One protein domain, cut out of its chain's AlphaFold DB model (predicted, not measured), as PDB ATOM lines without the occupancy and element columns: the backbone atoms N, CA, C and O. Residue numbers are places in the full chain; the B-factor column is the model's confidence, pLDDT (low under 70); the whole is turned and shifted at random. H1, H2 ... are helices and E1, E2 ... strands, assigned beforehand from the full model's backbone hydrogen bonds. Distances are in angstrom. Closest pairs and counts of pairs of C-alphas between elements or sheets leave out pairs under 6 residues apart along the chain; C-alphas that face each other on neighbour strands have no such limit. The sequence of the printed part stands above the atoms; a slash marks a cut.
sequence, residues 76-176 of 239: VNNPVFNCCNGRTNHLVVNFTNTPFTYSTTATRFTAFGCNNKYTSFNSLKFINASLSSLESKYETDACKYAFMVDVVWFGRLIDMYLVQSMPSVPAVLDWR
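What this domain is: This is residues 76 to 176 of the 239 residues of the protein "GUB_WAK_bind domain-containing protein" of Mikania micrantha (UniProt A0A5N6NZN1). A twisted sheet of four strands, in the order E2, E8, E5, E6, makes the middle, with the short helices H1 and H2 on one face and the small strand pair E3 and E7 loosely over the other. At one end E9 crosses close by E8 and forms a second sheet, E1, E9, E4; residues 131 to 143 lie toward the other end. The printed part has 101 residues, with nine named strands and two named helices in the order E1 to E8, H1, H2, E9; the three sheets are antiparallel and the class is mostly strand. It is compact, with a radius of gyration of the C-alphas of 14.0 A, and spans 48 by 33 by 21 A.

How they stand to each other: Start at E1, residues 76 to 79, which runs on into E2, residues 81 to 83, at 8 degrees. E2 is the edge strand antiparallel to E8, residues 144 to 150; find N 81 and O 146 within hydrogen-bond range at 2.9 A. Beyond E8 comes antiparallel E5, residues 107 to 113, with N 110 and O 147 at 2.8 A. E5 forms a hairpin with E6, residues 117 to 122, where N 111 and O 119 are at 2.9 A. Look next at E3, residues 90 to 93, antiparallel to E7, residues 127 to 130, with N 91 and O 129 at 3.1 A. E7 and E8 are near each other, with 5 pairs of C-alphas within 10 A. In E9, residues 168 to 175, the pairing is staggered: residues 168 to 171 pair with E1, N 78 and O 169 at 2.8 A, and residues 173 to 175 with E4, residues 100 to 102, N 174 and O 101 at 2.7 A. The closest C-alphas of E8 and E9, Val 149 and Ala 171, are 4.4 A apart. H1, residues 151 to 155, and H2, residues 160 to 165, are on the same face of the four-stranded sheet. H2 is only just over E8, with 3 of its C-alphas, at a height over the sheet of 9.4 A. Every O i to N i+4 pair of H1 is within hydrogen-bond range; H2 has 0 of 2, but 3 of 3 O i to N i+3 pairs.

Where its parts are: Find C-alpha 76 at (99.938, 158.904, 137.214), where E1 begins. E5 measures 20.1 A, E6 17.4 A and E8 19.6 A from first to last C-alpha. E9 runs 20.3 A to C-alpha 175 at (96.235, 168.809, 142.080).

The domain as a whole: The C-alphas farthest apart, Tyr 138 and Arg 176, are 47.8 A apart. The printed part has no cut, and the link E7 to E8 is long. Confidence is under 70 at residues 85 to 92, 114 to 116 and 123 to 142.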
ATOM      1  N   VAL A  76     100.773 159.530 138.244       97.19
ATOM      2  CA  VAL A  76      99.938 158.904 137.214       97.19
ATOM      3  C   VAL A  76     100.778 158.137 136.207       97.19
ATOM      4  O   VAL A  76     101.960 158.425 136.019       97.19
ATOM      5  N   ASN A  77     100.158 157.178 135.530       95.75
ATOM      6  CA  ASN A  77     100.763 156.474 134.411       95.75
ATOM      7  C   ASN A  77     100.524 157.267 133.112       95.75
ATOM      8  O   ASN A  77      99.430 157.243 132.547       95.75
ATOM      9  N   ASN A  78     101.530 158.016 132.667       92.81
ATOM     10  CA  ASN A  78     101.429 158.934 131.539       92.81
ATOM     11  C   ASN A  78     101.905 158.275 130.226       92.81
ATOM     12  O   ASN A  78     102.969 157.655 130.217       92.81
ATOM     13  N   PRO A  79     101.166 158.389 129.108       90.19
ATOM     14  CA  PRO A  79     101.528 157.729 127.852       90.19
ATOM     15  C   PRO A  79     102.882 158.163 127.273       90.19
ATOM     16  O   PRO A  79     103.256 159.340 127.307       90.19
ATOM     17  N   VAL A  80     103.586 157.194 126.680       88.31
ATOM     18  CA  VAL A  80     104.773 157.419 125.848       88.31
ATOM     19  C   VAL A  80     104.337 157.491 124.395       88.31
ATOM     20  O   VAL A  80     103.790 156.538 123.845       88.31
ATOM     21  N   PHE A  81     104.602 158.621 123.750       84.44
ATOM     22  CA  PHE A  81     104.271 158.806 122.344       84.44
ATOM     23  C   PHE A  81     105.463 158.441 121.495       84.44
ATOM     24  O   PHE A  81     106.587 158.844 121.797       84.44
ATOM     25  N   ASN A  82     105.200 157.721 120.410       82.19
ATOM     26  CA  ASN A  82     106.187 157.450 119.387       82.19
ATOM     27  C   ASN A  82     105.672 157.852 118.000       82.19
ATOM     28  O   ASN A  82     104.472 157.840 117.721       82.19
ATOM     29  N   CYS A  83     106.603 158.247 117.144       78.00
ATOM     30  CA  CYS A  83     106.394 158.533 115.734       78.00
ATOM     31  C   CYS A  83     107.421 157.705 114.963       78.00
ATOM     32  O   CYS A  83     108.604 158.043 114.931       78.00
ATOM     33  N   CYS A  84     106.959 156.592 114.398       76.25
ATOM     34  CA  CYS A  84     107.739 155.702 113.545       76.25
ATOM     35  C   CYS A  84     107.183 155.780 112.117       76.25
ATOM     36  O   CYS A  84     105.970 155.907 111.923       76.25
ATOM     37  N   ASN A  85     108.052 155.684 111.111       69.56
ATOM     38  CA  ASN A  85     107.670 155.532 109.700       69.56
ATOM     39  C   ASN A  85     106.750 156.650 109.160       69.56
ATOM     40  O   ASN A  85     105.814 156.388 108.407       69.56
ATOM     41  N   GLY A  86     106.969 157.901 109.581       59.31
ATOM     42  CA  GLY A  86     106.236 159.066 109.064       59.31
ATOM     43  C   GLY A  86     104.778 159.191 109.524       59.31
ATOM     44  O   GLY A  86     104.076 160.083 109.052       59.31
ATOM     45  N   ARG A  87     104.305 158.347 110.453       59.78
ATOM     46  CA  ARG A  87     102.968 158.500 111.046       59.78
ATOM     47  C   ARG A  87     102.977 159.611 112.087       59.78
ATOM     48  O   ARG A  87     103.559 159.463 113.157       59.78
ATOM     49  N   THR A  88     102.297 160.712 111.791       56.75
ATOM     50  CA  THR A  88     102.059 161.782 112.762       56.75
ATOM     51  C   THR A  88     101.109 161.284 113.847       56.75
ATOM     52  O   THR A  88      99.917 161.109 113.596       56.75
ATOM     53  N   ASN A  89     101.628 161.084 115.055       60.62
ATOM     54  CA  ASN A  89     100.812 160.898 116.248       60.62
ATOM     55  C   ASN A  89     100.749 162.225 117.009       60.62
ATOM     56  O   ASN A  89     101.783 162.817 117.329       60.62
ATOM     57  N   HIS A  90      99.534 162.698 117.281       60.22
ATOM     58  CA  HIS A  90      99.315 163.867 118.126       60.22
ATOM     59  C   HIS A  90      99.360 163.448 119.595       60.22
ATOM     60  O   HIS A  90      98.551 162.637 120.046       60.22
ATOM     61  N   LEU A  91     100.303 164.021 120.345       66.44
ATOM     62  CA  LEU A  91     100.325 163.928 121.798       66.44
ATOM     63  C   LEU A  91      99.353 164.973 122.347       66.44
ATOM     64  O   LEU A  91      99.667 166.164 122.386       66.44
ATOM     65  N   VAL A  92      98.168 164.510 122.753       67.12
ATOM     66  CA  VAL A  92      97.156 165.336 123.419       67.12
ATOM     67  C   VAL A  92      96.868 164.740 124.789       67.12
ATOM     68  O   VAL A  92      96.082 163.807 124.925       67.12
ATOM     69  N   VAL A  93      97.504 165.303 125.813       77.50
ATOM     70  CA  VAL A  93      97.077 165.123 127.203       77.50
ATOM     71  C   VAL A  93      96.560 166.475 127.670       77.50
ATOM     72  O   VAL A  93      97.330 167.423 127.845       77.50
ATOM     73  N   ASN A  94      95.236 166.575 127.784       76.00
ATOM     74  CA  ASN A  94      94.546 167.827 128.042       76.00
ATOM     75  C   ASN A  94      93.953 167.837 129.452       76.00
ATOM     76  O   ASN A  94      93.049 167.064 129.755       76.00
ATOM     77  N   PHE A  95      94.439 168.753 130.285       85.56
ATOM     78  CA  PHE A  95      93.925 168.988 131.635       85.56
ATOM     79  C   PHE A  95      93.050 170.247 131.728       85.56
ATOM     80  O   PHE A  95      92.701 170.681 132.826       85.56
ATOM     81  N   THR A  96      92.697 170.857 130.592       81.94
ATOM     82  CA  THR A  96      91.813 172.031 130.537       81.94
ATOM     83  C   THR A  96      90.501 171.718 131.251       81.94
ATOM     84  O   THR A  96      89.930 170.648 131.059       81.94
ATOM     85  N   ASN A  97      90.020 172.661 132.061       82.69
ATOM     86  CA  ASN A  97      88.827 172.516 132.906       82.69
ATOM     87  C   ASN A  97      88.940 171.446 134.007       82.69
ATOM     88  O   ASN A  97      87.927 171.044 134.574       82.69
ATOM     89  N   THR A  98      90.153 171.000 134.344       87.31
ATOM     90  CA  THR A  98      90.402 170.100 135.476       87.31
ATOM     91  C   THR A  98      91.344 170.758 136.492       87.31
ATOM     92  O   THR A  98      92.105 171.656 136.126       87.31
ATOM     93  N   PRO A  99      91.329 170.329 137.766       87.94
ATOM     94  CA  PRO A  99      92.224 170.855 138.803       87.94
ATOM     95  C   PRO A  99      93.672 170.344 138.699       87.94
ATOM     96  O   PRO A  99      94.476 170.601 139.598       87.94
ATOM     97  N   PHE A 100      94.004 169.587 137.650       90.44
ATOM     98  CA  PHE A 100      95.295 168.928 137.491       90.44
ATOM     99  C   PHE A 100      96.226 169.733 136.587       90.44
ATOM    100  O   PHE A 100      95.830 170.254 135.547       90.44
ATOM    101  N   THR A 101      97.501 169.782 136.952       90.19
ATOM    102  CA  THR A 101      98.578 170.293 136.095       90.19
ATOM    103  C   THR A 101      99.810 169.434 136.288       90.19
ATOM    104  O   THR A 101      99.997 168.878 137.361       90.19
ATOM    105  N   TYR A 102     100.680 169.312 135.291       91.31
ATOM    106  CA  TYR A 102     101.967 168.667 135.549       91.31
ATOM    107  C   TYR A 102     102.791 169.468 136.554       91.31
ATOM    108  O   TYR A 102     102.920 170.690 136.436       91.31
ATOM    109  N   SER A 103     103.392 168.753 137.502       91.25
ATOM    110  CA  SER A 103     104.247 169.359 138.511       91.25
ATOM    111  C   SER A 103     105.480 169.988 137.874       91.25
ATOM    112  O   SER A 103     106.247 169.320 137.177       91.25
ATOM    113  N   THR A 104     105.688 171.279 138.126       88.25
ATOM    114  CA  THR A 104     106.816 172.034 137.546       88.25
ATOM    115  C   THR A 104     108.178 171.610 138.096       88.25
ATOM    116  O   THR A 104     109.200 171.865 137.459       88.25
ATOM    117  N   THR A 105     108.194 170.954 139.258       89.12
ATOM    118  CA  THR A 105     109.407 170.514 139.957       89.12
ATOM    119  C   THR A 105     109.625 169.008 139.868       89.12
ATOM    120  O   THR A 105     110.774 168.571 139.832       89.12
ATOM    121  N   ALA A 106     108.551 168.214 139.815       93.19
ATOM    122  CA  ALA A 106     108.641 166.756 139.820       93.19
ATOM    123  C   ALA A 106     108.483 166.113 138.433       93.19
ATOM    124  O   ALA A 106     108.853 164.951 138.274       93.19
ATOM    125  N   THR A 107     107.985 166.845 137.430       92.94
ATOM    126  CA  THR A 107     107.771 166.310 136.079       92.94
ATOM    127  C   THR A 107     108.546 167.086 135.025       92.94
ATOM    128  O   THR A 107     108.597 168.316 135.024       92.94
ATOM    129  N   ARG A 108     109.118 166.350 134.070       91.06
ATOM    130  CA  ARG A 108     109.851 166.905 132.935       91.06
ATOM    131  C   ARG A 108     109.343 166.330 131.626       91.06
ATOM    132  O   ARG A 108     109.088 165.129 131.528       91.06
ATOM    133  N   PHE A 109     109.262 167.174 130.604       89.50
ATOM    134  CA  PHE A 109     109.084 166.683 129.247       89.50
ATOM    135  C   PHE A 109     110.408 166.187 128.714       89.50
ATOM    136  O   PHE A 109     111.412 166.894 128.789       89.50
ATOM    137  N   THR A 110     110.386 165.000 128.137       88.62
ATOM    138  CA  THR A 110     111.528 164.387 127.487       88.62
ATOM    139  C   THR A 110     111.134 163.979 126.083       88.62
ATOM    140  O   THR A 110     110.092 163.360 125.877       88.62
ATOM    141  N   ALA A 111     111.997 164.298 125.124       87.56
ATOM    142  CA  ALA A 111     111.910 163.772 123.779       87.56
ATOM    143  C   ALA A 111     113.288 163.343 123.280       87.56
ATOM    144  O   ALA A 111     114.292 164.014 123.525       87.56
ATOM    145  N   PHE A 112     113.331 162.235 122.549       85.75
ATOM    146  CA  PHE A 112     114.535 161.792 121.857       85.75
ATOM    147  C   PHE A 112     114.195 161.206 120.486       85.75
ATOM    148  O   PHE A 112     113.094 160.705 120.251       85.75
ATOM    149  N   GLY A 113     115.135 161.305 119.554       77.50
ATOM    150  CA  GLY A 113     114.972 160.869 118.167       77.50
ATOM    151  C   GLY A 113     116.285 160.968 117.394       77.50
ATOM    152  O   GLY A 113     117.327 161.154 118.018       77.50
ATOM    153  N   CYS A 114     116.221 160.824 116.062       67.69
ATOM    154  CA  CYS A 114     117.328 160.813 115.083       67.69
ATOM    155  C   CYS A 114     118.732 161.158 115.631       67.69
ATOM    156  O   CYS A 114     118.968 162.264 116.129       67.69
ATOM    157  N   ASN A 115     119.689 160.239 115.459       64.88
ATOM    158  CA  ASN A 115     121.081 160.364 115.924       64.88
ATOM    159  C   ASN A 115     121.237 160.513 117.447       64.88
ATOM    160  O   ASN A 115     122.110 161.250 117.903       64.88
ATOM    161  N   ASN A 116     120.395 159.839 118.241       65.50
ATOM    162  CA  ASN A 116     120.449 159.865 119.710       65.50
ATOM    163  C   ASN A 116     120.328 161.272 120.320       65.50
ATOM    164  O   ASN A 116     120.727 161.498 121.464       65.50
ATOM    165  N   LYS A 117     119.750 162.225 119.581       72.94
ATOM    166  CA  LYS A 117     119.524 163.577 120.085       72.94
ATOM    167  C   LYS A 117     118.405 163.547 121.114       72.94
ATOM    168  O   LYS A 117     117.328 163.008 120.863       72.94
ATOM    169  N   TYR A 118     118.674 164.160 122.258       81.69
ATOM    170  CA  TYR A 118     117.774 164.251 123.398       81.69
ATOM    171  C   TYR A 118     117.517 165.718 123.726       81.69
ATOM    172  O   TYR A 118     118.434 166.540 123.709       81.69
ATOM    173  N   THR A 119     116.267 166.041 124.039       82.50
ATOM    174  CA  THR A 119     115.878 167.340 124.574       82.50
ATOM    175  C   THR A 119     114.914 167.159 125.733       82.50
ATOM    176  O   THR A 119     114.100 166.231 125.750       82.50
ATOM    177  N   SER A 120     114.997 168.055 126.710       79.31
ATOM    178  CA  SER A 120     114.087 168.028 127.840       79.31
ATOM    179  C   SER A 120     113.920 169.385 128.499       79.31
ATOM    180  O   SER A 120     114.885 170.105 128.776       79.31
ATOM    181  N   PHE A 121     112.671 169.712 128.809       79.12
ATOM    182  CA  PHE A 121     112.270 171.011 129.337       79.12
ATOM    183  C   PHE A 121     111.443 170.824 130.604       79.12
ATOM    184  O   PHE A 121     110.623 169.905 130.696       79.12
ATOM    185  N   ASN A 122     111.668 171.701 131.577       74.88
ATOM    186  CA  ASN A 122     110.845 171.778 132.779       74.88
ATOM    187  C   ASN A 122     109.587 172.616 132.486       74.88
ATOM    188  O   ASN A 122     109.551 173.381 131.521       74.88
ATOM    189  N   SER A 123     108.586 172.520 133.362       63.88
ATOM    190  CA  SER A 123     107.502 173.513 133.471       63.88
ATOM    191  C   SER A 123     106.451 173.549 132.348       63.88
ATOM    192  O   SER A 123     105.941 174.618 132.012       63.88
ATOM    193  N   LEU A 124     106.049 172.398 131.801       65.31
ATOM    194  CA  LEU A 124     104.897 172.314 130.890       65.31
ATOM    195  C   LEU A 124     103.624 171.968 131.659       65.31
ATOM    196  O   LEU A 124     103.527 170.872 132.180       65.31
ATOM    197  N   LYS A 125     102.631 172.867 131.700       67.00
ATOM    198  CA  LYS A 125     101.342 172.615 132.386       67.00
ATOM    199  C   LYS A 125     100.438 171.632 131.636       67.00
ATOM    200  O   LYS A 125      99.670 170.906 132.258       67.00
ATOM    201  N   PHE A 126     100.549 171.616 130.313       63.66
ATOM    202  CA  PHE A 126      99.890 170.696 129.390       63.66
ATOM    203  C   PHE A 126     100.847 170.405 128.232       63.66
ATOM    204  O   PHE A 126     101.797 171.161 128.010       63.66
ATOM    205  N   ILE A 127     100.583 169.339 127.474       65.00
ATOM    206  CA  ILE A 127     101.283 169.098 126.214       65.00
ATOM    207  C   ILE A 127     100.277 168.985 125.086       65.00
ATOM    208  O   ILE A 127      99.436 168.089 125.065       65.00
ATOM    209  N   ASN A 128     100.439 169.892 124.130       64.38
ATOM    210  CA  ASN A 128      99.909 169.768 122.789       64.38
ATOM    211  C   ASN A 128     101.105 169.803 121.833       64.38
ATOM    212  O   ASN A 128     101.606 170.876 121.500       64.38
ATOM    213  N   ALA A 129     101.631 168.627 121.495       62.38
ATOM    214  CA  ALA A 129     102.828 168.500 120.676       62.38
ATOM    215  C   ALA A 129     102.547 167.636 119.447       62.38
ATOM    216  O   ALA A 129     101.940 166.566 119.536       62.38
ATOM    217  N   SER A 130     103.047 168.098 118.305       60.16
ATOM    218  CA  SER A 130     103.037 167.354 117.048       60.16
ATOM    219  C   SER A 130     104.458 166.893 116.752       60.16
ATOM    220  O   SER A 130     105.356 167.719 116.591       60.16
ATOM    221  N   LEU A 131     104.674 165.579 116.673       60.53
ATOM    222  CA  LEU A 131     105.934 165.025 116.177       60.53
ATOM    223  C   LEU A 131     105.835 164.858 114.660       60.53
ATOM    224  O   LEU A 131     105.214 163.913 114.173       60.53
ATOM    225  N   SER A 132     106.459 165.769 113.916       57.91
ATOM    226  CA  SER A 132     106.610 165.650 112.467       57.91
ATOM    227  C   SER A 132     107.975 165.070 112.086       57.91
ATOM    228  O   SER A 132     108.990 165.212 112.784       57.91
ATOM    229  N   SER A 133     108.012 164.370 110.952       55.59
ATOM    230  CA  SER A 133     109.277 164.136 110.265       55.59
ATOM    231  C   SER A 133     109.727 165.462 109.654       55.59
ATOM    232  O   SER A 133     108.949 166.092 108.944       55.59
ATOM    233  N   LEU A 134     110.950 165.911 109.951       55.53
ATOM    234  CA  LEU A 134     111.576 166.931 109.117       55.53
ATOM    235  C   LEU A 134     111.985 166.177 107.861       55.53
ATOM    236  O   LEU A 134     112.743 165.214 107.968       55.53
ATOM    237  N   GLU A 135     111.410 166.542 106.722       51.88
ATOM    238  CA  GLU A 135     111.681 165.927 105.427       51.88
ATOM    239  C   GLU A 135     113.184 165.962 105.127       51.88
ATOM    240  O   GLU A 135     113.710 166.903 104.540       51.88
ATOM    241  N   SER A 136     113.906 164.920 105.527       48.44
ATOM    242  CA  SER A 136     115.190 164.596 104.943       48.44
ATOM    243  C   SER A 136     115.004 163.274 104.223       48.44
ATOM    244  O   SER A 136     114.656 162.246 104.800       48.44
ATOM    245  N   LYS A 137     115.188 163.324 102.907       51.62
ATOM    246  CA  LYS A 137     114.985 162.229 101.950       51.62
ATOM    247  C   LYS A 137     115.942 161.036 102.170       51.62
ATOM    248  O   LYS A 137     116.028 160.171 101.308       51.62
ATOM    249  N   TYR A 138     116.676 161.022 103.287       52.72
ATOM    250  CA  TYR A 138     117.791 160.126 103.581       52.72
ATOM    251  C   TYR A 138     117.900 159.679 105.047       52.72
ATOM    252  O   TYR A 138     118.778 158.873 105.339       52.72
ATOM    253  N   GLU A 139     117.042 160.130 105.969       52.28
ATOM    254  CA  GLU A 139     117.078 159.631 107.353       52.28
ATOM    255  C   GLU A 139     115.958 158.603 107.565       52.28
ATOM    256  O   GLU A 139     114.824 158.904 107.934       52.28
ATOM    257  N   THR A 140     116.314 157.373 107.207       54.62
ATOM    258  CA  THR A 140     115.552 156.125 107.301       54.62
ATOM    259  C   THR A 140     115.022 155.854 108.713       54.62
ATOM    260  O   THR A 140     115.785 155.931 109.672       54.62
ATOM    261  N   ASP A 141     113.743 155.478 108.820       57.16
ATOM    262  CA  ASP A 141     113.128 154.566 109.810       57.16
ATOM    263  C   ASP A 141     113.367 154.766 111.326       57.16
ATOM    264  O   ASP A 141     112.925 153.948 112.134       57.16
ATOM    265  N   ALA A 142     113.998 155.854 111.767       69.25
ATOM    266  CA  ALA A 142     114.249 156.083 113.188       69.25
ATOM    267  C   ALA A 142     112.988 156.598 113.908       69.25
ATOM    268  O   ALA A 142     112.508 157.708 113.658       69.25
ATOM    269  N   CYS A 143     112.467 155.802 114.844       80.06
ATOM    270  CA  CYS A 143     111.374 156.205 115.722       80.06
ATOM    271  C   CYS A 143     111.771 157.407 116.597       80.06
ATOM    272  O   CYS A 143     112.865 157.468 117.161       80.06
ATOM    273  N   LYS A 144     110.849 158.355 116.747       81.44
ATOM    274  CA  LYS A 144     110.966 159.497 117.664       81.44
ATOM    275  C   LYS A 144     110.033 159.289 118.841       81.44
ATOM    276  O   LYS A 144     108.921 158.822 118.629       81.44
ATOM    277  N   TYR A 145     110.448 159.685 120.038       85.62
ATOM    278  CA  TYR A 145     109.694 159.477 121.271       85.62
ATOM    279  C   TYR A 145     109.528 160.784 122.037       85.62
ATOM    280  O   TYR A 145     110.431 161.621 122.033       85.62
ATOM    281  N   ALA A 146     108.382 160.957 122.693       86.88
ATOM    282  CA  ALA A 146     108.079 162.118 123.522       86.88
ATOM    283  C   ALA A 146     107.135 161.748 124.674       86.88
ATOM    284  O   ALA A 146     106.167 161.014 124.474       86.88
ATOM    285  N   PHE A 147     107.409 162.247 125.881       89.38
ATOM    286  CA  PHE A 147     106.639 161.921 127.085       89.38
ATOM    287  C   PHE A 147     106.885 162.918 128.228       89.38
ATOM    288  O   PHE A 147     107.908 163.600 128.267       89.38
ATOM    289  N   MET A 148     105.951 162.979 129.182       90.56
ATOM    290  CA  MET A 148     106.162 163.591 130.503       90.56
ATOM    291  C   MET A 148     106.540 162.511 131.497       90.56
ATOM    292  O   MET A 148     105.887 161.470 131.520       90.56
ATOM    293  N   VAL A 149     107.566 162.763 132.308       93.69
ATOM    294  CA  VAL A 149     108.091 161.777 133.254       93.69
ATOM    295  C   VAL A 149     108.475 162.395 134.594       93.69
ATOM    296  O   VAL A 149     108.964 163.524 134.652       93.69
ATOM    297  N   ASP A 150     108.273 161.623 135.657       95.69
ATOM    298  CA  ASP A 150     108.800 161.859 136.996       95.69
ATOM    299  C   ASP A 150     110.337 161.891 136.956       95.69
ATOM    300  O   ASP A 150     110.991 160.927 136.545       95.69
ATOM    301  N   VAL A 151     110.919 163.010 137.387       93.88
ATOM    302  CA  VAL A 151     112.369 163.252 137.317       93.88
ATOM    303  C   VAL A 151     113.181 162.270 138.160       93.88
ATOM    304  O   VAL A 151     114.284 161.890 137.767       93.88
ATOM    305  N   VAL A 152     112.641 161.833 139.300       94.75
ATOM    306  CA  VAL A 152     113.310 160.899 140.210       94.75
ATOM    307  C   VAL A 152     113.250 159.495 139.637       94.75
ATOM    308  O   VAL A 152     114.255 158.788 139.655       94.75
ATOM    309  N   TRP A 153     112.094 159.086 139.113       95.56
ATOM    310  CA  TRP A 153     111.953 157.780 138.471       95.56
ATOM    311  C   TRP A 153     112.851 157.674 137.234       95.56
ATOM    312  O   TRP A 153     113.602 156.710 137.099       95.56
ATOM    313  N   PHE A 154     112.842 158.697 136.374       93.94
ATOM    314  CA  PHE A 154     113.640 158.717 135.149       93.94
ATOM    315  C   PHE A 154     115.144 158.711 135.435       93.94
ATOM    316  O   PHE A 154     115.891 157.987 134.783       93.94
ATOM    317  N   GLY A 155     115.589 159.456 136.453       92.25
ATOM    318  CA  GLY A 155     116.994 159.491 136.869       92.25
ATOM    319  C   GLY A 155     117.524 158.180 137.462       92.25
ATOM    320  O   GLY A 155     118.734 158.036 137.612       92.25
ATOM    321  N   ARG A 156     116.649 157.221 137.797       94.50
ATOM    322  CA  ARG A 156     117.035 155.878 138.271       94.50
ATOM    323  C   ARG A 156     117.185 154.857 137.143       94.50
ATOM    324  O   ARG A 156     117.615 153.736 137.410       94.50
ATOM    325  N   LEU A 157     116.811 155.203 135.911       92.56
ATOM    326  CA  LEU A 157     117.010 154.314 134.773       92.56
ATOM    327  C   LEU A 157     118.506 154.170 134.482       92.56
ATOM    328  O   LEU A 157     119.228 155.160 134.400       92.56
ATOM    329  N   ILE A 158     118.953 152.927 134.284       90.88
ATOM    330  CA  ILE A 158     120.328 152.624 133.849       90.88
ATOM    331  C   ILE A 158     120.567 153.196 132.447       90.88
ATOM    332  O   ILE A 158     121.637 153.721 132.156       90.88
ATOM    333  N   ASP A 159     119.543 153.105 131.600       89.62
ATOM    334  CA  ASP A 159     119.531 153.644 130.250       89.62
ATOM    335  C   ASP A 159     118.167 154.297 129.968       89.62
ATOM    336  O   ASP A 159     117.111 153.666 130.084       89.62
ATOM    337  N   MET A 160     118.184 155.578 129.590       86.94
ATOM    338  CA  MET A 160     116.980 156.337 129.252       86.94
ATOM    339  C   MET A 160     116.256 155.810 128.003       86.94
ATOM    340  O   MET A 160     115.051 156.025 127.861       86.94
ATOM    341  N   TYR A 161     116.953 155.097 127.113       87.69
ATOM    342  CA  TYR A 161     116.366 154.526 125.898       87.69
ATOM    343  C   TYR A 161     115.469 153.312 126.179       87.69
ATOM    344  O   TYR A 161     114.684 152.929 125.314       87.69
ATOM    345  N   LEU A 162     115.472 152.762 127.400       90.31
ATOM    346  CA  LEU A 162     114.545 151.693 127.797       90.31
ATOM    347  C   LEU A 162     113.070 152.106 127.664       90.31
ATOM    348  O   LEU A 162     112.219 151.255 127.396       90.31
ATOM    349  N   VAL A 163     112.772 153.408 127.762       90.44
ATOM    350  CA  VAL A 163     111.417 153.963 127.587       90.44
ATOM    351  C   VAL A 163     110.828 153.656 126.201       90.44
ATOM    352  O   VAL A 163     109.611 153.612 126.056       90.44
ATOM    353  N   GLN A 164     111.651 153.352 125.189       87.38
ATOM    354  CA  GLN A 164     111.179 152.978 123.846       87.38
ATOM    355  C   GLN A 164     110.285 151.732 123.832       87.38
ATOM    356  O   GLN A 164     109.438 151.590 122.951       87.38
ATOM    357  N   SER A 165     110.483 150.839 124.803       89.06
ATOM    358  CA  SER A 165     109.719 149.598 124.971       89.06
ATOM    359  C   SER A 165     108.520 149.743 125.913       89.06
ATOM    360  O   SER A 165     107.801 148.772 126.149       89.06
ATOM    361  N   MET A 166     108.292 150.941 126.460       91.81
ATOM    362  CA  MET A 166     107.262 151.190 127.462       91.81
ATOM    363  C   MET A 166     106.057 151.896 126.829       91.81
ATOM    364  O   MET A 166     106.235 152.895 126.132       91.81
ATOM    365  N   PRO A 167     104.818 151.438 127.085       90.75
ATOM    366  CA  PRO A 167     103.620 152.143 126.621       90.75
ATOM    367  C   PRO A 167     103.373 153.447 127.393       90.75
ATOM    368  O   PRO A 167     102.700 154.356 126.906       90.75
ATOM    369  N   SER A 168     103.892 153.540 128.615       93.12
ATOM    370  CA  SER A 168     103.637 154.629 129.547       93.12
ATOM    371  C   SER A 168     104.761 154.717 130.582       93.12
ATOM    372  O   SER A 168     105.459 153.736 130.839       93.12
ATOM    373  N   VAL A 169     104.930 155.893 131.178       95.31
ATOM    374  CA  VAL A 169     105.901 156.167 132.242       95.31
ATOM    375  C   VAL A 169     105.237 156.943 133.383       95.31
ATOM    376  O   VAL A 169     104.282 157.685 133.143       95.31
ATOM    377  N   PRO A 170     105.723 156.823 134.630       97.12
ATOM    378  CA  PRO A 170     105.203 157.620 135.734       97.12
ATOM    379  C   PRO A 170     105.420 159.116 135.494       97.12
ATOM    380  O   PRO A 170     106.514 159.525 135.115       97.12
ATOM    381  N   ALA A 171     104.411 159.933 135.778       95.38
ATOM    382  CA  ALA A 171     104.511 161.390 135.845       95.38
ATOM    383  C   ALA A 171     103.813 161.905 137.109       95.38
ATOM    384  O   ALA A 171     102.902 161.258 137.622       95.38
ATOM    385  N   VAL A 172     104.221 163.069 137.606       95.56
ATOM    386  CA  VAL A 172     103.612 163.710 138.779       95.56
ATOM    387  C   VAL A 172     102.770 164.905 138.337       95.56
ATOM    388  O   VAL A 172     103.255 165.815 137.655       95.56
ATOM    389  N   LEU A 173     101.504 164.911 138.737       93.94
ATOM    390  CA  LEU A 173     100.602 166.044 138.592       93.94
ATOM    391  C   LEU A 173     100.453 166.743 139.942       93.94
ATOM    392  O   LEU A 173     100.288 166.080 140.964       93.94
ATOM    393  N   ASP A 174     100.456 168.067 139.935       91.25
ATOM    394  CA  ASP A 174      99.909 168.851 141.031       91.25
ATOM    395  C   ASP A 174      98.382 168.854 140.889       91.25
ATOM    396  O   ASP A 174      97.849 169.079 139.795       91.25
ATOM    397  N   TRP A 175      97.677 168.622 141.991       90.62
ATOM    398  CA  TRP A 175      96.235 168.809 142.080       90.62
ATOM    399  C   TRP A 175      95.933 169.814 143.182       90.62
ATOM    400  O   TRP A 175      96.533 169.809 144.260       90.62
ATOM    401  N   ARG A 176      95.021 170.731 142.884       83.00
ATOM    402  CA  ARG A 176      94.675 171.842 143.763       83.00
ATOM    403  C   ARG A 176      93.179 172.077 143.685       83.00
ATOM    404  O   ARG A 176      92.579 171.969 142.621       83.00
TER     405      ARG A 176